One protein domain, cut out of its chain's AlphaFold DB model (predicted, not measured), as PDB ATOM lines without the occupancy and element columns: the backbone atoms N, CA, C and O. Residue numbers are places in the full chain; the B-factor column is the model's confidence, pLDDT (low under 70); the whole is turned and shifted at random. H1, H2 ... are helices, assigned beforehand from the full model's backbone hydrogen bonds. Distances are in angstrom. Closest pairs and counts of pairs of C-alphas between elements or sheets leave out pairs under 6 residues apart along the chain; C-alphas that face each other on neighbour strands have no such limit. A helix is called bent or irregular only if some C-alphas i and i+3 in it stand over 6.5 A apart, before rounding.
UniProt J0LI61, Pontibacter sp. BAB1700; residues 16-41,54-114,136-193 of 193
ATOM      1  N   SER A  16      96.856 107.073 110.356       89.44
ATOM      2  CA  SER A  16      97.641 105.994 109.739       89.44
ATOM      3  C   SER A  16      99.138 106.045 110.076       89.44
ATOM      4  O   SER A  16      99.824 105.031 109.959       89.44
ATOM      5  N   SER A  17      99.659 107.177 110.569       92.94
ATOM      6  CA  SER A  17     101.052 107.291 111.041       92.94
ATOM      7  C   SER A  17     101.364 106.344 112.188       92.94
ATOM      8  O   SER A  17     102.530 106.023 112.407       92.94
ATOM      9  N   ILE A  18     100.343 105.880 112.917       93.56
ATOM     10  CA  ILE A  18     100.524 104.944 114.023       93.56
ATOM     11  C   ILE A  18     101.269 103.680 113.581       93.56
ATOM     12  O   ILE A  18     102.086 103.168 114.338       93.56
ATOM     13  N   PHE A  19     101.073 103.224 112.340       94.94
ATOM     14  CA  PHE A  19     101.775 102.056 111.811       94.94
ATOM     15  C   PHE A  19     103.283 102.286 111.679       94.94
ATOM     16  O   PHE A  19     104.049 101.367 111.960       94.94
ATOM     17  N   VAL A  20     103.703 103.514 111.352       96.12
ATOM     18  CA  VAL A  20     105.122 103.903 111.317       96.12
ATOM     19  C   VAL A  20     105.720 103.812 112.720       96.12
ATOM     20  O   VAL A  20     106.776 103.209 112.909       96.12
ATOM     21  N   CYS A  21     105.018 104.350 113.722       94.81
ATOM     22  CA  CYS A  21     105.443 104.290 115.121       94.81
ATOM     23  C   CYS A  21     105.509 102.845 115.640       94.81
ATOM     24  O   CYS A  21     106.462 102.487 116.332       94.81
ATOM     25  N   VAL A  22     104.529 102.007 115.289       95.06
ATOM     26  CA  VAL A  22     104.501 100.580 115.648       95.06
ATOM     27  C   VAL A  22     105.680  99.841 115.024       95.06
ATOM     28  O   VAL A  22     106.388  99.144 115.746       95.06
ATOM     29  N   LEU A  23     105.942 100.024 113.725       97.06
ATOM     30  CA  LEU A  23     107.062  99.366 113.048       97.06
ATOM     31  C   LEU A  23     108.408  99.805 113.636       97.06
ATOM     32  O   LEU A  23     109.261  98.964 113.903       97.06
ATOM     33  N   LEU A  24     108.587 101.105 113.888       97.00
ATOM     34  CA  LEU A  24     109.800 101.635 114.512       97.00
ATOM     35  C   LEU A  24     110.011 101.037 115.911       97.00
ATOM     36  O   LEU A  24     111.101 100.570 116.229       97.00
ATOM     37  N   THR A  25     108.955 101.014 116.728       94.31
ATOM     38  CA  THR A  25     108.992 100.438 118.081       94.31
ATOM     39  C   THR A  25     109.325  98.952 118.034       94.31
ATOM     40  O   THR A  25     110.130  98.479 118.832       94.31
ATOM     41  N   ALA A  26     108.752  98.219 117.077       95.75
ATOM     42  CA  ALA A  26     109.048  96.812 116.864       95.75
ATOM     43  C   ALA A  26     110.521  96.606 116.474       95.75
ATOM     44  O   ALA A  26     111.222  95.827 117.105       95.75
ATOM     45  N   LEU A  27     111.048  97.350 115.500       97.06
ATOM     46  CA  LEU A  27     112.456  97.231 115.103       97.06
ATOM     47  C   LEU A  27     113.416  97.529 116.263       97.06
ATOM     48  O   LEU A  27     114.400  96.811 116.447       97.06
ATOM     49  N   LEU A  28     113.112  98.549 117.067       95.62
ATOM     50  CA  LEU A  28     113.930  98.959 118.207       95.62
ATOM     51  C   LEU A  28     113.768  98.061 119.442       95.62
ATOM     52  O   LEU A  28     114.612  98.132 120.334       95.62
ATOM     53  N   SER A  29     112.749  97.195 119.510       94.12
ATOM     54  CA  SER A  29     112.464  96.402 120.715       94.12
ATOM     55  C   SER A  29     113.581  95.420 121.073       94.12
ATOM     56  O   SER A  29     113.866  95.229 122.252       94.12
ATOM     57  N   ILE A  30     114.255  94.828 120.082       94.75
ATOM     58  CA  ILE A  30     115.356  93.880 120.316       94.75
ATOM     59  C   ILE A  30     116.651  94.596 120.740       94.75
ATOM     60  O   ILE A  30     117.208  94.213 121.769       94.75
ATOM     61  N   PRO A  31     117.136  95.647 120.041       93.50
ATOM     62  CA  PRO A  31     118.259  96.456 120.524       93.50
ATOM     63  C   PRO A  31     118.047  96.972 121.949       93.50
ATOM     64  O   PRO A  31     118.976  97.007 122.752       93.50
ATOM     65  N   MET A  32     116.804  97.325 122.277       90.38
ATOM     66  CA  MET A  32     116.413  97.827 123.587       90.38
ATOM     67  C   MET A  32     116.596  96.784 124.704       90.38
ATOM     68  O   MET A  32     117.048  97.159 125.786       90.38
ATOM     69  N   LEU A  33     116.377  95.485 124.439       90.19
ATOM     70  CA  LEU A  33     116.690  94.405 125.394       90.19
ATOM     71  C   LEU A  33     118.182  94.373 125.758       90.19
ATOM     72  O   LEU A  33     118.536  94.265 126.931       90.19
ATOM     73  N   TYR A  34     119.066  94.515 124.767       91.06
ATOM     74  CA  TYR A  34     120.511  94.551 125.008       91.06
ATOM     75  C   TYR A  34     120.949  95.815 125.736       91.06
ATOM     76  O   TYR A  34     121.780  95.743 126.642       91.06
ATOM     77  N   LEU A  35     120.388  96.963 125.352       90.06
ATOM     78  CA  LEU A  35     120.729  98.250 125.949       90.06
ATOM     79  C   LEU A  35     120.349  98.287 127.431       90.06
ATOM     80  O   LEU A  35     121.138  98.749 128.251       90.06
ATOM     81  N   LYS A  36     119.184  97.724 127.774       85.88
ATOM     82  CA  LYS A  36     118.724  97.576 129.157       85.88
ATOM     83  C   LYS A  36     119.685  96.757 130.013       85.88
ATOM     84  O   LYS A  36     119.893  97.094 131.170       85.88
ATOM     85  N   HIS A  37     120.260  95.695 129.453       83.88
ATOM     86  CA  HIS A  37     121.167  94.816 130.189       83.88
ATOM     87  C   HIS A  37     122.609  95.343 130.250       83.88
ATOM     88  O   HIS A  37     123.311  95.105 131.226       83.88
ATOM     89  N   SER A  38     123.062  96.049 129.210       85.19
ATOM     90  CA  SER A  38     124.480  96.401 129.040       85.19
ATOM     91  C   SER A  38     124.849  97.785 129.575       85.19
ATOM     92  O   SER A  38     126.021  98.034 129.844       85.19
ATOM     93  N   VAL A  39     123.884  98.706 129.696       86.06
ATOM     94  CA  VAL A  39     124.145 100.098 130.086       86.06
ATOM     95  C   VAL A  39     123.565 100.378 131.478       86.06
ATOM     96  O   VAL A  39     122.345 100.524 131.614       86.06
ATOM     97  N   PRO A  40     124.410 100.493 132.519       79.19
ATOM     98  CA  PRO A  40     123.951 100.862 133.852       79.19
ATOM     99  C   PRO A  40     123.440 102.313 133.875       79.19
ATOM    100  O   PRO A  40     123.945 103.176 133.159       79.19
ATOM    101  N   GLY A  41     122.431 102.592 134.705       82.50
ATOM    102  CA  GLY A  41     121.861 103.939 134.883       82.50
ATOM    103  C   GLY A  41     120.637 104.269 134.017       82.50
ATOM    104  O   GLY A  41     120.010 105.305 134.224       82.50
ATOM    105  N   VAL A  54     100.130 100.852 131.179       89.31
ATOM    106  CA  VAL A  54      98.841 101.407 131.621       89.31
ATOM    107  C   VAL A  54      97.985 101.823 130.422       89.31
ATOM    108  O   VAL A  54      96.777 101.595 130.424       89.31
ATOM    109  N   SER A  55      98.598 102.351 129.357       89.75
ATOM    110  CA  SER A  55      97.867 102.694 128.130       89.75
ATOM    111  C   SER A  55      97.310 101.455 127.418       89.75
ATOM    112  O   SER A  55      96.183 101.486 126.924       89.75
ATOM    113  N   LEU A  56      98.039 100.331 127.443       89.00
ATOM    114  CA  LEU A  56      97.558  99.051 126.922       89.00
ATOM    115  C   LEU A  56      96.390  98.509 127.756       89.00
ATOM    116  O   LEU A  56      95.414  98.022 127.190       89.00
ATOM    117  N   LEU A  57      96.451  98.625 129.086       91.69
ATOM    118  CA  LEU A  57      95.346  98.236 129.970       91.69
ATOM    119  C   LEU A  57      94.094  99.085 129.724       91.69
ATOM    120  O   LEU A  57      92.991  98.542 129.667       91.69
ATOM    121  N   ALA A  58      94.257 100.392 129.515       94.06
ATOM    122  CA  ALA A  58      93.155 101.276 129.148       94.06
ATOM    123  C   ALA A  58      92.536 100.881 127.795       94.06
ATOM    124  O   ALA A  58      91.313 100.826 127.669       94.06
ATOM    125  N   LEU A  59      93.366 100.536 126.804       92.44
ATOM    126  CA  LEU A  59      92.911 100.056 125.496       92.44
ATOM    127  C   LEU A  59      92.129  98.740 125.615       92.44
ATOM    128  O   LEU A  59      91.044  98.609 125.049       92.44
ATOM    129  N   LEU A  60      92.653  97.785 126.384       94.19
ATOM    130  CA  LEU A  60      91.985  96.517 126.676       94.19
ATOM    131  C   LEU A  60      90.623  96.752 127.337       94.19
ATOM    132  O   LEU A  60      89.630  96.183 126.892       94.19
ATOM    133  N   ALA A  61      90.553  97.620 128.348       94.94
ATOM    134  CA  ALA A  61      89.306  97.959 129.030       94.94
ATOM    135  C   ALA A  61      88.288  98.616 128.084       94.94
ATOM    136  O   ALA A  61      87.109  98.262 128.094       94.94
ATOM    137  N   PHE A  62      88.735  99.529 127.221       95.38
ATOM    138  CA  PHE A  62      87.872 100.179 126.237       95.38
ATOM    139  C   PHE A  62      87.275  99.176 125.240       95.38
ATOM    140  O   PHE A  62      86.059  99.115 125.065       95.38
ATOM    141  N   TYR A  63      88.100  98.335 124.614       94.69
ATOM    142  CA  TYR A  63      87.588  97.363 123.645       94.69
ATOM    143  C   TYR A  63      86.779  96.244 124.304       94.69
ATOM    144  O   TYR A  63      85.805  95.761 123.723       94.69
ATOM    145  N   TRP A  64      87.133  95.855 125.529       96.50
ATOM    146  CA  TRP A  64      86.356  94.875 126.274       96.50
ATOM    147  C   TRP A  64      84.971  95.418 126.630       96.50
ATOM    148  O   TRP A  64      83.977  94.733 126.393       96.50
ATOM    149  N   THR A  65      84.876  96.656 127.124       95.44
ATOM    150  CA  THR A  65      83.578  97.288 127.422       95.44
ATOM    151  C   THR A  65      82.728  97.452 126.163       95.44
ATOM    152  O   THR A  65      81.531  97.167 126.199       95.44
ATOM    153  N   ALA A  66      83.337  97.788 125.021       94.69
ATOM    154  CA  ALA A  66      82.642  97.835 123.735       94.69
ATOM    155  C   ALA A  66      82.049  96.471 123.326       94.69
ATOM    156  O   ALA A  66      80.893  96.404 122.903       94.69
ATOM    157  N   LEU A  67      82.799  95.371 123.480       94.44
ATOM    158  CA  LEU A  67      82.297  94.023 123.174       94.44
ATOM    159  C   LEU A  67      81.260  93.543 124.202       94.44
ATOM    160  O   LEU A  67      80.297  92.855 123.848       94.44
ATOM    161  N   TYR A  68      81.430  93.930 125.466       95.12
ATOM    162  CA  TYR A  68      80.479  93.631 126.532       95.12
ATOM    163  C   TYR A  68      79.111  94.243 126.234       95.12
ATOM    164  O   TYR A  68      78.098  93.557 126.362       95.12
ATOM    165  N   GLN A  69      79.080  95.485 125.741       93.56
ATOM    166  CA  GLN A  69      77.845  96.176 125.375       93.56
ATOM    167  C   GLN A  69      77.047  95.446 124.278       93.56
ATOM    168  O   GLN A  69      75.830  95.594 124.211       93.56
ATOM    169  N   GLN A  70      77.714  94.642 123.444       91.00
ATOM    170  CA  GLN A  70      77.076  93.823 122.406       91.00
ATOM    171  C   GLN A  70      76.638  92.442 122.914       91.00
ATOM    172  O   GLN A  70      75.680  91.873 122.404       91.00
ATOM    173  N   THR A  71      77.355  91.885 123.891       91.19
ATOM    174  CA  THR A  71      77.189  90.490 124.330       91.19
ATOM    175  C   THR A  71      76.281  90.353 125.555       91.19
ATOM    176  O   THR A  71      75.585  89.351 125.701       91.19
ATOM    177  N   GLY A  72      76.319  91.316 126.481       89.31
ATOM    178  CA  GLY A  72      75.509  91.330 127.707       89.31
ATOM    179  C   GLY A  72      75.923  90.338 128.807       89.31
ATOM    180  O   GLY A  72      75.319  90.334 129.873       89.31
ATOM    181  N   SER A  73      76.949  89.504 128.594       93.50
ATOM    182  CA  SER A  73      77.440  88.525 129.579       93.50
ATOM    183  C   SER A  73      78.953  88.610 129.744       93.50
ATOM    184  O   SER A  73      79.691  88.475 128.766       93.50
ATOM    185  N   VAL A  74      79.427  88.781 130.984       92.81
ATOM    186  CA  VAL A  74      80.859  88.941 131.300       92.81
ATOM    187  C   VAL A  74      81.662  87.725 130.835       92.81
ATOM    188  O   VAL A  74      82.616  87.877 130.080       92.81
ATOM    189  N   TRP A  75      81.233  86.513 131.205       93.12
ATOM    190  CA  TRP A  75      81.946  85.277 130.863       93.12
ATOM    191  C   TRP A  75      82.053  85.055 129.351       93.12
ATOM    192  O   TRP A  75      83.134  84.764 128.835       93.12
ATOM    193  N   HIS A  76      80.941  85.228 128.630       92.69
ATOM    194  CA  HIS A  76      80.932  85.068 127.177       92.69
ATOM    195  C   HIS A  76      81.813  86.120 126.499       92.69
ATOM    196  O   HIS A  76      82.589  85.791 125.602       92.69
ATOM    197  N   THR A  77      81.748  87.366 126.981       94.00
ATOM    198  CA  THR A  77      82.557  88.468 126.459       94.00
ATOM    199  C   THR A  77      84.038  88.180 126.646       94.00
ATOM    200  O   THR A  77      84.773  88.215 125.671       94.00
ATOM    201  N   THR A  78      84.494  87.853 127.858       93.81
ATOM    202  CA  THR A  78      85.926  87.652 128.132       93.81
ATOM    203  C   THR A  78      86.498  86.470 127.351       93.81
ATOM    204  O   THR A  78      87.574  86.587 126.766       93.81
ATOM    205  N   ARG A  79      85.765  85.349 127.272       95.06
ATOM    206  CA  ARG A  79      86.202  84.158 126.521       95.06
ATOM    207  C   ARG A  79      86.380  84.444 125.029       95.06
ATOM    208  O   ARG A  79      87.276  83.881 124.408       95.06
ATOM    209  N   ARG A  80      85.524  85.295 124.465       93.81
ATOM    210  CA  ARG A  80      85.588  85.716 123.064       93.81
ATOM    211  C   ARG A  80      86.636  86.811 122.838       93.81
ATOM    212  O   ARG A  80      87.394  86.749 121.876       93.81
ATOM    213  N   PHE A  81      86.713  87.767 123.759       95.31
ATOM    214  CA  PHE A  81      87.555  88.954 123.669       95.31
ATOM    215  C   PHE A  81      89.038  88.619 123.583       95.31
ATOM    216  O   PHE A  81      89.718  89.134 122.707       95.31
ATOM    217  N   ILE A  82      89.538  87.758 124.476       92.81
ATOM    218  CA  ILE A  82      90.972  87.460 124.568       92.81
ATOM    219  C   ILE A  82      91.531  86.987 123.212       92.81
ATOM    220  O   ILE A  82      92.382  87.683 122.660       92.81
ATOM    221  N   PRO A  83      91.069  85.870 122.616       94.00
ATOM    222  CA  PRO A  83      91.640  85.400 121.356       94.00
ATOM    223  C   PRO A  83      91.438  86.400 120.212       94.00
ATOM    224  O   PRO A  83      92.374  86.631 119.450       94.00
ATOM    225  N   GLU A  84      90.263  87.027 120.106       93.69
ATOM    226  CA  GLU A  84      89.976  87.991 119.035       93.69
ATOM    227  C   GLU A  84      90.864  89.232 119.129       93.69
ATOM    228  O   GLU A  84      91.418  89.662 118.121       93.69
ATOM    229  N   PHE A  85      91.048  89.784 120.328       94.00
ATOM    230  CA  PHE A  85      91.853  90.981 120.543       94.00
ATOM    231  C   PHE A  85      93.339  90.718 120.301       94.00
ATOM    232  O   PHE A  85      93.999  91.507 119.625       94.00
ATOM    233  N   PHE A  86      93.872  89.594 120.794       93.56
ATOM    234  CA  PHE A  86      95.266  89.219 120.535       93.56
ATOM    235  C   PHE A  86      95.517  88.971 119.045       93.56
ATOM    236  O   PHE A  86      96.529  89.428 118.512       93.56
ATOM    237  N   LEU A  87      94.589  88.307 118.355       94.62
ATOM    238  CA  LEU A  87      94.694  88.064 116.917       94.62
ATOM    239  C   LEU A  87      94.578  89.377 116.130       94.62
ATOM    240  O   LEU A  87      95.404  89.641 115.262       94.62
ATOM    241  N   PHE A  88      93.624  90.240 116.487       94.69
ATOM    242  CA  PHE A  88      93.470  91.580 115.918       94.69
ATOM    243  C   PHE A  88      94.748  92.407 116.058       94.69
ATOM    244  O   PHE A  88      95.230  92.976 115.078       94.69
ATOM    245  N   LEU A  89      95.313  92.462 117.261       94.31
ATOM    246  CA  LEU A  89      96.486  93.274 117.541       94.31
ATOM    247  C   LEU A  89      97.731  92.690 116.850       94.31
ATOM    248  O   LEU A  89      98.498  93.438 116.250       94.31
ATOM    249  N   SER A  90      97.889  91.363 116.833       96.62
ATOM    250  CA  SER A  90      98.959  90.674 116.096       96.62
ATOM    251  C   SER A  90      98.871  90.920 114.583       96.62
ATOM    252  O   SER A  90      99.856  91.334 113.975       96.62
ATOM    253  N   MET A  91      97.690  90.774 113.976       95.75
ATOM    254  CA  MET A  91      97.478  91.070 112.552       95.75
ATOM    255  C   MET A  91      97.702  92.551 112.231       95.75
ATOM    256  O   MET A  91      98.329  92.875 111.225       95.75
ATOM    257  N   SER A  92      97.245  93.458 113.100       94.69
ATOM    258  CA  SER A  92      97.468  94.901 112.943       94.69
ATOM    259  C   SER A  92      98.958  95.250 112.956       94.69
ATOM    260  O   SER A  92      99.406  96.062 112.147       94.69
ATOM    261  N   MET A  93      99.739  94.604 113.828       95.69
ATOM    262  CA  MET A  93     101.198  94.732 113.832       95.69
ATOM    263  C   MET A  93     101.838  94.103 112.590       95.69
ATOM    264  O   MET A  93     102.722  94.720 112.004       95.69
ATOM    265  N   GLY A  94     101.387  92.929 112.141       95.56
ATOM    266  CA  GLY A  94     101.905  92.280 110.928       95.56
ATOM    267  C   GLY A  94     101.714  93.132 109.668       95.56
ATOM    268  O   GLY A  94     102.610  93.236 108.839       95.56
ATOM    269  N   MET A  95     100.587  93.840 109.568       94.38
ATOM    270  CA  MET A  95     100.301  94.763 108.460       94.38
ATOM    271  C   MET A  95     101.045  96.106 108.565       94.38
ATOM    272  O   MET A  95     100.971  96.930 107.648       94.38
ATOM    273  N   SER A  96     101.766  96.361 109.664       96.62
ATOM    274  CA  SER A  96     102.426  97.651 109.904       96.62
ATOM    275  C   SER A  96     103.491  97.986 108.862       96.62
ATOM    276  O   SER A  96     103.652  99.163 108.546       96.62
ATOM    277  N   LEU A  97     104.168  96.991 108.277       95.44
ATOM    278  CA  LEU A  97     105.170  97.216 107.233       95.44
ATOM    279  C   LEU A  97     104.539  97.806 105.966       95.44
ATOM    280  O   LEU A  97     104.957  98.870 105.512       95.44
ATOM    281  N   HIS A  98     103.496  97.162 105.435       91.50
ATOM    282  CA  HIS A  98     102.761  97.651 104.265       91.50
ATOM    283  C   HIS A  98     102.173  99.043 104.498       91.50
ATOM    284  O   HIS A  98     102.334  99.936 103.664       91.50
ATOM    285  N   ASN A  99     101.541  99.244 105.657       94.00
ATOM    286  CA  ASN A  99     100.965 100.536 106.013       94.00
ATOM    287  C   ASN A  99     102.040 101.617 106.162       94.00
ATOM    288  O   ASN A  99     101.841 102.737 105.706       94.00
ATOM    289  N   THR A 100     103.196 101.289 106.740       95.44
ATOM    290  CA  THR A 100     104.318 102.229 106.861       95.44
ATOM    291  C   THR A 100     104.841 102.642 105.495       95.44
ATOM    292  O   THR A 100     105.003 103.835 105.254       95.44
ATOM    293  N   VAL A 101     105.051 101.690 104.580       92.25
ATOM    294  CA  VAL A 101     105.488 101.998 103.210       92.25
ATOM    295  C   VAL A 101     104.489 102.935 102.530       92.25
ATOM    296  O   VAL A 101     104.892 103.981 102.031       92.25
ATOM    297  N   ALA A 102     103.191 102.632 102.600       90.25
ATOM    298  CA  ALA A 102     102.150 103.468 102.001       90.25
ATOM    299  C   ALA A 102     102.085 104.880 102.613       90.25
ATOM    300  O   ALA A 102     101.944 105.866 101.889       90.25
ATOM    301  N   VAL A 103     102.213 104.999 103.939       92.25
ATOM    302  CA  VAL A 103     102.227 106.296 104.638       92.25
ATOM    303  C   VAL A 103     103.449 107.117 104.239       92.25
ATOM    304  O   VAL A 103     103.311 108.299 103.926       92.25
ATOM    305  N   LEU A 104     104.634 106.503 104.199       92.44
ATOM    306  CA  LEU A 104     105.863 107.181 103.786       92.44
ATOM    307  C   LEU A 104     105.792 107.620 102.320       92.44
ATOM    308  O   LEU A 104     106.134 108.758 102.012       92.44
ATOM    309  N   GLU A 105     105.294 106.774 101.418       90.81
ATOM    310  CA  GLU A 105     105.062 107.153 100.018       90.81
ATOM    311  C   GLU A 105     104.081 108.325  99.895       90.81
ATOM    312  O   GLU A 105     104.336 109.254  99.125       90.81
ATOM    313  N   GLY A 106     103.015 108.325 100.703       89.38
ATOM    314  CA  GLY A 106     102.063 109.429 100.805       89.38
ATOM    315  C   GLY A 106     102.711 110.734 101.277       89.38
ATOM    316  O   GLY A 106     102.487 111.779 100.669       89.38
ATOM    317  N   TYR A 107     103.565 110.686 102.305       89.44
ATOM    318  CA  TYR A 107     104.304 111.855 102.805       89.44
ATOM    319  C   TYR A 107     105.343 112.380 101.823       89.44
ATOM    320  O   TYR A 107     105.520 113.592 101.714       89.44
ATOM    321  N   LEU A 108     105.984 111.495 101.063       91.31
ATOM    322  CA  LEU A 108     106.895 111.876  99.984       91.31
ATOM    323  C   LEU A 108     106.154 112.371  98.727       91.31
ATOM    324  O   LEU A 108     106.801 112.751  97.753       91.31
ATOM    325  N   GLY A 109     104.817 112.354  98.715       86.88
ATOM    326  CA  GLY A 109     104.010 112.779  97.571       86.88
ATOM    327  C   GLY A 109     104.162 111.876  96.344       86.88
ATOM    328  O   GLY A 109     103.890 112.307  95.219       86.88
ATOM    329  N   ARG A 110     104.614 110.626  96.527       85.88
ATOM    330  CA  ARG A 110     104.748 109.669  95.425       85.88
ATOM    331  C   ARG A 110     103.360 109.277  94.938       85.88
ATOM    332  O   ARG A 110     102.542 108.755  95.688       85.88
ATOM    333  N   LYS A 111     103.101 109.514  93.653       77.19
ATOM    334  CA  LYS A 111     101.861 109.082  93.003       77.19
ATOM    335  C   LYS A 111     101.931 107.576  92.779       77.19
ATOM    336  O   LYS A 111     102.513 107.124  91.796       77.19
ATOM    337  N   THR A 112     101.363 106.804  93.694       73.62
ATOM    338  CA  THR A 112     101.162 105.372  93.489       73.62
ATOM    339  C   THR A 112      99.982 105.162  92.535       73.62
ATOM    340  O   THR A 112      99.003 105.916  92.583       73.62
ATOM    341  N   PRO A 113     100.056 104.192  91.605       68.12
ATOM    342  CA  PRO A 113      98.934 103.908  90.731       68.12
ATOM    343  C   PRO A 113      97.756 103.453  91.592       68.12
ATOM    344  O   PRO A 113      97.848 102.468  92.324       68.12
ATOM    345  N   PHE A 114      96.632 104.162  91.490       64.69
ATOM    346  CA  PHE A 114      95.368 103.717  92.067       64.69
ATOM    347  C   PHE A 114      94.820 102.574  91.207       64.69
ATOM    348  O   PHE A 114      93.882 102.745  90.420       64.69
ATOM    349  N   ILE A 136      99.521  88.530  89.688       53.97
ATOM    350  CA  ILE A 136     100.716  89.201  90.200       53.97
ATOM    351  C   ILE A 136     101.715  88.077  90.482       53.97
ATOM    352  O   ILE A 136     101.809  87.552  91.587       53.97
ATOM    353  N   THR A 137     102.402  87.644  89.428       53.41
ATOM    354  CA  THR A 137     103.227  86.424  89.406       53.41
ATOM    355  C   THR A 137     104.559  86.579  90.153       53.41
ATOM    356  O   THR A 137     105.304  85.616  90.308       53.41
ATOM    357  N   SER A 138     104.891  87.781  90.630       60.81
ATOM    358  CA  SER A 138     106.155  88.054  91.316       60.81
ATOM    359  C   SER A 138     105.964  88.225  92.819       60.81
ATOM    360  O   SER A 138     105.165  89.057  93.255       60.81
ATOM    361  N   LEU A 139     106.775  87.511  93.604       65.81
ATOM    362  CA  LEU A 139     106.946  87.778  95.030       65.81
ATOM    363  C   LEU A 139     107.358  89.240  95.221       65.81
ATOM    364  O   LEU A 139     108.442  89.652  94.803       65.81
ATOM    365  N   HIS A 140     106.481  90.032  95.833       79.06
ATOM    366  CA  HIS A 140     106.766  91.433  96.102       79.06
ATOM    367  C   HIS A 140     107.926  91.522  97.115       79.06
ATOM    368  O   HIS A 140     107.896  90.796  98.112       79.06
ATOM    369  N   PRO A 141     108.929  92.406  96.939       84.06
ATOM    370  CA  PRO A 141     110.063  92.525  97.868       84.06
ATOM    371  C   PRO A 141     109.646  92.733  99.331       84.06
ATOM    372  O   PRO A 141     110.313  92.267 100.251       84.06
ATOM    373  N   VAL A 142     108.498  93.384  99.541       88.19
ATOM    374  CA  VAL A 142     107.901  93.575 100.871       88.19
ATOM    375  C   VAL A 142     107.552  92.238 101.530       88.19
ATOM    376  O   VAL A 142     107.841  92.075 102.706       88.19
ATOM    377  N   THR A 143     107.052  91.247 100.786       89.81
ATOM    378  CA  THR A 143     106.751  89.913 101.327       89.81
ATOM    379  C   THR A 143     108.003  89.220 101.858       89.81
ATOM    380  O   THR A 143     107.968  88.603 102.916       89.81
ATOM    381  N   LEU A 144     109.151  89.350 101.184       91.94
ATOM    382  CA  LEU A 144     110.406  88.815 101.723       91.94
ATOM    383  C   LEU A 144     110.776  89.492 103.052       91.94
ATOM    384  O   LEU A 144     111.202  88.824 103.993       91.94
ATOM    385  N   LEU A 145     110.576  90.809 103.137       94.62
ATOM    386  CA  LEU A 145     110.842  91.578 104.347       94.62
ATOM    387  C   LEU A 145     109.910  91.185 105.506       94.62
ATOM    388  O   LEU A 145     110.371  91.129 106.642       94.62
ATOM    389  N   GLU A 146     108.652  90.824 105.247       94.62
ATOM    390  CA  GLU A 146     107.743  90.263 106.263       94.62
ATOM    391  C   GLU A 146     108.291  88.966 106.863       94.62
ATOM    392  O   GLU A 146     108.326  88.808 108.084       94.62
ATOM    393  N   GLY A 147     108.774  88.054 106.013       95.69
ATOM    394  CA  GLY A 147     109.401  86.810 106.457       95.69
ATOM    395  C   GLY A 147     110.664  87.060 107.287       95.69
ATOM    396  O   GLY A 147     110.848  86.446 108.339       95.69
ATOM    397  N   LEU A 148     111.508  88.008 106.863       97.06
ATOM    398  CA  LEU A 148     112.693  88.420 107.624       97.06
ATOM    399  C   LEU A 148     112.323  89.023 108.982       97.06
ATOM    400  O   LEU A 148     112.963  88.698 109.980       97.06
ATOM    401  N   LEU A 149     111.280  89.854 109.046       97.56
ATOM    402  CA  LEU A 149     110.784  90.416 110.302       97.56
ATOM    403  C   LEU A 149     110.232  89.329 111.228       97.56
ATOM    404  O   LEU A 149     110.521  89.349 112.422       97.56
ATOM    405  N   ALA A 150     109.512  88.335 110.705       97.75
ATOM    406  CA  ALA A 150     109.049  87.203 111.508       97.75
ATOM    407  C   ALA A 150     110.227  86.444 112.150       97.75
ATOM    408  O   ALA A 150     110.193  86.141 113.345       97.75
ATOM    409  N   ILE A 151     111.301  86.201 111.389       98.19
ATOM    410  CA  ILE A 151     112.539  85.588 111.902       98.19
ATOM    411  C   ILE A 151     113.216  86.503 112.931       98.19
ATOM    412  O   ILE A 151     113.627  86.031 113.990       98.19
ATOM    413  N   TYR A 152     113.298  87.806 112.655       98.06
ATOM    414  CA  TYR A 152     113.867  88.805 113.561       98.06
ATOM    415  C   TYR A 152     113.158  88.804 114.921       98.06
ATOM    416  O   TYR A 152     113.810  88.746 115.959       98.06
ATOM    417  N   PHE A 153     111.826  88.763 114.952       98.00
ATOM    418  CA  PHE A 153     111.084  88.696 116.214       98.00
ATOM    419  C   PHE A 153     111.160  87.326 116.892       98.00
ATOM    420  O   PHE A 153     111.205  87.272 118.120       98.00
ATOM    421  N   GLY A 154     111.289  86.239 116.125       97.94
ATOM    422  CA  GLY A 154     111.656  84.927 116.667       97.94
ATOM    423  C   GLY A 154     113.018  84.946 117.373       97.94
ATOM    424  O   GLY A 154     113.168  84.382 118.457       97.94
ATOM    425  N   TYR A 155     113.994  85.673 116.822       97.62
ATOM    426  CA  TYR A 155     115.263  85.936 117.499       97.62
ATOM    427  C   TYR A 155     115.068  86.761 118.779       97.62
ATOM    428  O   TYR A 155     115.635  86.416 119.811       97.62
ATOM    429  N   GLY A 156     114.210  87.785 118.763       96.94
ATOM    430  CA  GLY A 156     113.867  88.572 119.955       96.94
ATOM    431  C   GLY A 156     113.313  87.731 121.109       96.94
ATOM    432  O   GLY A 156     113.718  87.918 122.255       96.94
ATOM    433  N   ILE A 157     112.461  86.744 120.809       97.75
ATOM    434  CA  ILE A 157     111.974  85.762 121.794       97.75
ATOM    435  C   ILE A 157     113.148  84.986 122.397       97.75
ATOM    436  O   ILE A 157     113.269  84.884 123.616       97.75
ATOM    437  N   LEU A 158     114.048  84.470 121.561       97.25
ATOM    438  CA  LEU A 158     115.227  83.736 122.020       97.25
ATOM    439  C   LEU A 158     116.154  84.607 122.889       97.25
ATOM    440  O   LEU A 158     116.680  84.128 123.894       97.25
ATOM    441  N   VAL A 159     116.322  85.886 122.548       96.06
ATOM    442  CA  VAL A 159     117.085  86.855 123.352       96.06
ATOM    443  C   VAL A 159     116.425  87.101 124.707       96.06
ATOM    444  O   VAL A 159     117.126  87.088 125.717       96.06
ATOM    445  N   ALA A 160     115.099  87.250 124.753       95.56
ATOM    446  CA  ALA A 160     114.348  87.409 125.999       95.56
ATOM    447  C   ALA A 160     114.601  86.241 126.971       95.56
ATOM    448  O   ALA A 160     114.898  86.463 128.143       95.56
ATOM    449  N   PHE A 161     114.596  84.996 126.474       96.06
ATOM    450  CA  PHE A 161     114.950  83.821 127.282       96.06
ATOM    451  C   PHE A 161     116.419  83.815 127.724       96.06
ATOM    452  O   PHE A 161     116.711  83.467 128.868       96.06
ATOM    453  N   ARG A 162     117.360  84.210 126.860       95.50
ATOM    454  CA  ARG A 162     118.789  84.259 127.223       95.50
ATOM    455  C   ARG A 162     119.092  85.295 128.304       95.50
ATOM    456  O   ARG A 162     119.878  85.008 129.198       95.50
ATOM    457  N   LEU A 163     118.475  86.472 128.220       92.88
ATOM    458  CA  LEU A 163     118.670  87.569 129.172       92.88
ATOM    459  C   LEU A 163     117.765  87.463 130.411       92.88
ATOM    460  O   LEU A 163     117.876  88.297 131.303       92.88
ATOM    461  N   GLN A 164     116.878  86.458 130.468       93.38
ATOM    462  CA  GLN A 164     115.857  86.296 131.515       93.38
ATOM    463  C   GLN A 164     114.953  87.538 131.676       93.38
ATOM    464  O   GLN A 164     114.418  87.794 132.754       93.38
ATOM    465  N   ASP A 165     114.753  88.301 130.595       89.50
ATOM    466  CA  ASP A 165     113.873  89.471 130.561       89.50
ATOM    467  C   ASP A 165     112.639  89.173 129.707       89.50
ATOM    468  O   ASP A 165     112.663  89.226 128.475       89.50
ATOM    469  N   TYR A 166     111.538  88.864 130.385       91.38
ATOM    470  CA  TYR A 166     110.281  88.472 129.753       91.38
ATOM    471  C   TYR A 166     109.324  89.643 129.510       91.38
ATOM    472  O   TYR A 166     108.227  89.428 128.991       91.38
ATOM    473  N   GLY A 167     109.705  90.879 129.853       88.50
ATOM    474  CA  GLY A 167     108.794  92.028 129.813       88.50
ATOM    475  C   GLY A 167     108.214  92.292 128.421       88.50
ATOM    476  O   GLY A 167     107.031  92.589 128.278       88.50
ATOM    477  N   LEU A 168     109.027  92.111 127.378       91.38
ATOM    478  CA  LEU A 168     108.611  92.277 125.982       91.38
ATOM    479  C   LEU A 168     108.239  90.954 125.299       91.38
ATOM    480  O   LEU A 168     107.974  90.948 124.097       91.38
ATOM    481  N   LEU A 169     108.224  89.824 126.011       94.31
ATOM    482  CA  LEU A 169     107.969  88.513 125.409       94.31
ATOM    483  C   LEU A 169     106.598  88.440 124.705       94.31
ATOM    484  O   LEU A 169     106.572  88.018 123.546       94.31
ATOM    485  N   PRO A 170     105.478  88.900 125.310       93.38
ATOM    486  CA  PRO A 170     104.182  88.883 124.630       93.38
ATOM    487  C   PRO A 170     104.195  89.733 123.357       93.38
ATOM    488  O   PRO A 170     103.655  89.327 122.335       93.38
ATOM    489  N   PHE A 171     104.877  90.879 123.392       93.69
ATOM    490  CA  PHE A 171     105.002  91.772 122.243       93.69
ATOM    491  C   PHE A 171     105.759  91.107 121.081       93.69
ATOM    492  O   PHE A 171     105.251  91.079 119.961       93.69
ATOM    493  N   HIS A 172     106.915  90.484 121.344       96.94
ATOM    494  CA  HIS A 172     107.678  89.761 120.318       96.94
ATOM    495  C   HIS A 172     106.916  88.550 119.764       96.94
ATOM    496  O   HIS A 172     106.966  88.300 118.561       96.94
ATOM    497  N   ALA A 173     106.167  87.829 120.605       97.19
ATOM    498  CA  ALA A 173     105.317  86.728 120.156       97.19
ATOM    499  C   ALA A 173     104.218  87.211 119.200       97.19
ATOM    500  O   ALA A 173     104.027  86.632 118.131       97.19
ATOM    501  N   MET A 174     103.533  88.305 119.538       97.12
ATOM    502  CA  MET A 174     102.503  88.893 118.677       97.12
ATOM    503  C   MET A 174     103.071  89.410 117.357       97.12
ATOM    504  O   MET A 174     102.425  89.244 116.323       97.12
ATOM    505  N   LEU A 175     104.270  89.995 117.376       97.56
ATOM    506  CA  LEU A 175     104.971  90.438 116.173       97.56
ATOM    507  C   LEU A 175     105.378  89.258 115.286       97.56
ATOM    508  O   LEU A 175     105.088  89.269 114.093       97.56
ATOM    509  N   MET A 176     105.990  88.220 115.861       98.12
ATOM    510  CA  MET A 176     106.382  87.012 115.132       98.12
ATOM    511  C   MET A 176     105.168  86.332 114.490       98.12
ATOM    512  O   MET A 176     105.205  86.007 113.304       98.12
ATOM    513  N   LEU A 177     104.083  86.142 115.248       97.75
ATOM    514  CA  LEU A 177     102.848  85.545 114.734       97.75
ATOM    515  C   LEU A 177     102.177  86.437 113.686       97.75
ATOM    516  O   LEU A 177     101.695  85.925 112.682       97.75
ATOM    517  N   GLY A 178     102.190  87.755 113.886       97.38
ATOM    518  CA  GLY A 178     101.577  88.724 112.982       97.38
ATOM    519  C   GLY A 178     102.281  88.755 111.634       97.38
ATOM    520  O   GLY A 178     101.669  88.466 110.608       97.38
ATOM    521  N   PHE A 179     103.585  89.039 111.632       97.50
ATOM    522  CA  PHE A 179     104.396  89.038 110.412       97.50
ATOM    523  C   PHE A 179     104.457  87.655 109.763       97.50
ATOM    524  O   PHE A 179     104.369  87.555 108.542       97.50
ATOM    525  N   GLY A 180     104.534  86.582 110.555       96.94
ATOM    526  CA  GLY A 180     104.498  85.213 110.047       96.94
ATOM    527  C   GLY A 180     103.176  84.876 109.352       96.94
ATOM    528  O   GLY A 180     103.187  84.303 108.264       96.94
ATOM    529  N   ALA A 181     102.039  85.270 109.934       95.94
ATOM    530  CA  ALA A 181     100.729  85.072 109.324       95.94
ATOM    531  C   ALA A 181     100.612  85.844 108.006       95.94
ATOM    532  O   ALA A 181     100.262  85.243 106.988       95.94
ATOM    533  N   VAL A 182     100.946  87.140 108.001       94.69
ATOM    534  CA  VAL A 182     100.886  87.962 106.782       94.69
ATOM    535  C   VAL A 182     101.809  87.392 105.703       94.69
ATOM    536  O   VAL A 182     101.350  87.166 104.588       94.69
ATOM    537  N   PHE A 183     103.041  87.013 106.049       94.75
ATOM    538  CA  PHE A 183     103.977  86.367 105.127       94.75
ATOM    539  C   PHE A 183     103.399  85.091 104.496       94.75
ATOM    540  O   PHE A 183     103.429  84.924 103.275       94.75
ATOM    541  N   VAL A 184     102.828  84.192 105.306       94.06
ATOM    542  CA  VAL A 184     102.215  82.946 104.815       94.06
ATOM    543  C   VAL A 184     101.026  83.237 103.900       94.06
ATOM    544  O   VAL A 184     100.887  82.592 102.857       94.06
ATOM    545  N   TYR A 185     100.174  84.206 104.245       91.00
ATOM    546  CA  TYR A 185      99.058  84.613 103.389       91.00
ATOM    547  C   TYR A 185      99.541  85.220 102.068       91.00
ATOM    548  O   TYR A 185      99.046  84.815 101.015       91.00
ATOM    549  N   SER A 186     100.540  86.100 102.103       88.25
ATOM    550  CA  SER A 186     101.168  86.710 100.925       88.25
ATOM    551  C   SER A 186     101.776  85.652  99.995       88.25
ATOM    552  O   SER A 186     101.526  85.662  98.788       88.25
ATOM    553  N   LEU A 187     102.498  84.667 100.545       88.19
ATOM    554  CA  LEU A 187     103.040  83.540  99.779       88.19
ATOM    555  C   LEU A 187     101.942  82.672  99.162       88.19
ATOM    556  O   LEU A 187     102.021  82.305  97.990       88.19
ATOM    557  N   ASN A 188     100.919  82.325  99.943       86.94
ATOM    558  CA  ASN A 188      99.805  81.514  99.460       86.94
ATOM    559  C   ASN A 188      99.027  82.225  98.355       86.94
ATOM    560  O   ASN A 188      98.556  81.563  97.433       86.94
ATOM    561  N   HIS A 189      98.896  83.548  98.442       81.69
ATOM    562  CA  HIS A 189      98.273  84.353  97.403       81.69
ATOM    563  C   HIS A 189      99.120  84.354  96.128       81.69
ATOM    564  O   HIS A 189      98.612  83.995  95.074       81.69
ATOM    565  N   SER A 190     100.425  84.628  96.233       79.88
ATOM    566  CA  SER A 190     101.342  84.638  95.083       79.88
ATOM    567  C   SER A 190     101.484  83.272  94.397       79.88
ATOM    568  O   SER A 190     101.643  83.222  93.186       79.88
ATOM    569  N   ARG A 191     101.387  82.157  95.136       73.69
ATOM    570  CA  ARG A 191     101.428  80.790  94.569       73.69
ATOM    571  C   ARG A 191     100.130  80.352  93.887       73.69
ATOM    572  O   ARG A 191     100.144  79.375  93.145       73.69
ATOM    573  N   ARG A 192      98.999  80.966  94.245       64.38
ATOM    574  CA  ARG A 192      97.660  80.615  93.736       64.38
ATOM    575  C   ARG A 192      97.159  81.584  92.659       64.38
ATOM    576  O   ARG A 192      96.102  81.307  92.094       64.38
ATOM    577  N   ALA A 193      97.864  82.696  92.457       56.44
ATOM    578  CA  ALA A 193      97.667  83.664  91.381       56.44
ATOM    579  C   ALA A 193      98.351  83.186  90.094       56.44
ATOM    580  O   ALA A 193      97.810  83.512  89.016       56.44
TER     581      ALA A 193
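AT A GLANCE: This is residues 16 to 41, 54 to 114 and 136 to 193 of the 193 residues of a protein of Pontibacter sp. BAB1700 (UniProt J0LI61). A long helical hairpin, H5 and H6, has the bent helix H1 and the short H4 crossing each other along one side, while H3 runs outward from H6 and joins H2 in an arm whose residues 54 to 59 stick out. The 145 printed residues include six named helices, H1 to H6 in chain order, and no named strand; the class is all helix. The whole is only just loose, close to compact, with a radius of gyration of the C-alphas of 17.8 A and spans of 48 by 47 by 32 A.

HOW THE PARTS SIT: H6, residues 169 to 192, touches H5, residues 141 to 163, in a hairpin at a shallow tilt of 26 degrees, opposite ways; the closest C-alphas, of Ala 150 and Met 176, are 4.5 A apart. Residues 86 to 94 of H3, residues 74 to 94, touch H6 at a steep tilt of 66 degrees, with the closest C-alphas, of Gly 94 and Gly 178, 4.1 A apart. H3 has a kink of 31 degrees near residue 81, and touches H2, residues 54 to 71, with residues 74 to 81 alone; the closest C-alphas, of Tyr 68 and Thr 77, are 5.6 A apart. H1, residues 16 to 38, was assigned as one helix by its hydrogen bonds but is bent, with C-alphas 27 and 30 6.8 A apart; its arms are H1a, residues 16 to 27, and H1b, residues 30 to 38. H1a touches H4, residues 96 to 107, at a steep tilt of 53 degrees; the closest C-alphas, of Val 20 and Thr 100, are 4.8 A apart. H1b touches residues 153 to 163 of H5, with the closest C-alphas, of Ile 30 and Gly 156, 5.5 A apart. Every O i to N i+4 pair is within hydrogen-bond range in H4, H5 and H6, against 7 of 8 in H1a, 4 of 5 in H1b, 13 of 14 in H2 and 16 of 17 in H3.

IN THESE COORDINATES: H6 is 34.2 A long, H5 32.8 A, H3 29.5 A and H2 25.3 A. H1a begins at C-alpha 16 (97.641, 105.994, 109.739) and H6 ends at C-alpha 192 (97.660, 80.615, 93.736).

THE WHOLE: The cuts at residues 42 to 53 and 115 to 135 leave C-alpha gaps of 23.4 A and 15.6 A; the links printed whole are tight. The model's pLDDT is under 70 at residues 113 to 114, 136 to 139 and 192 to 193.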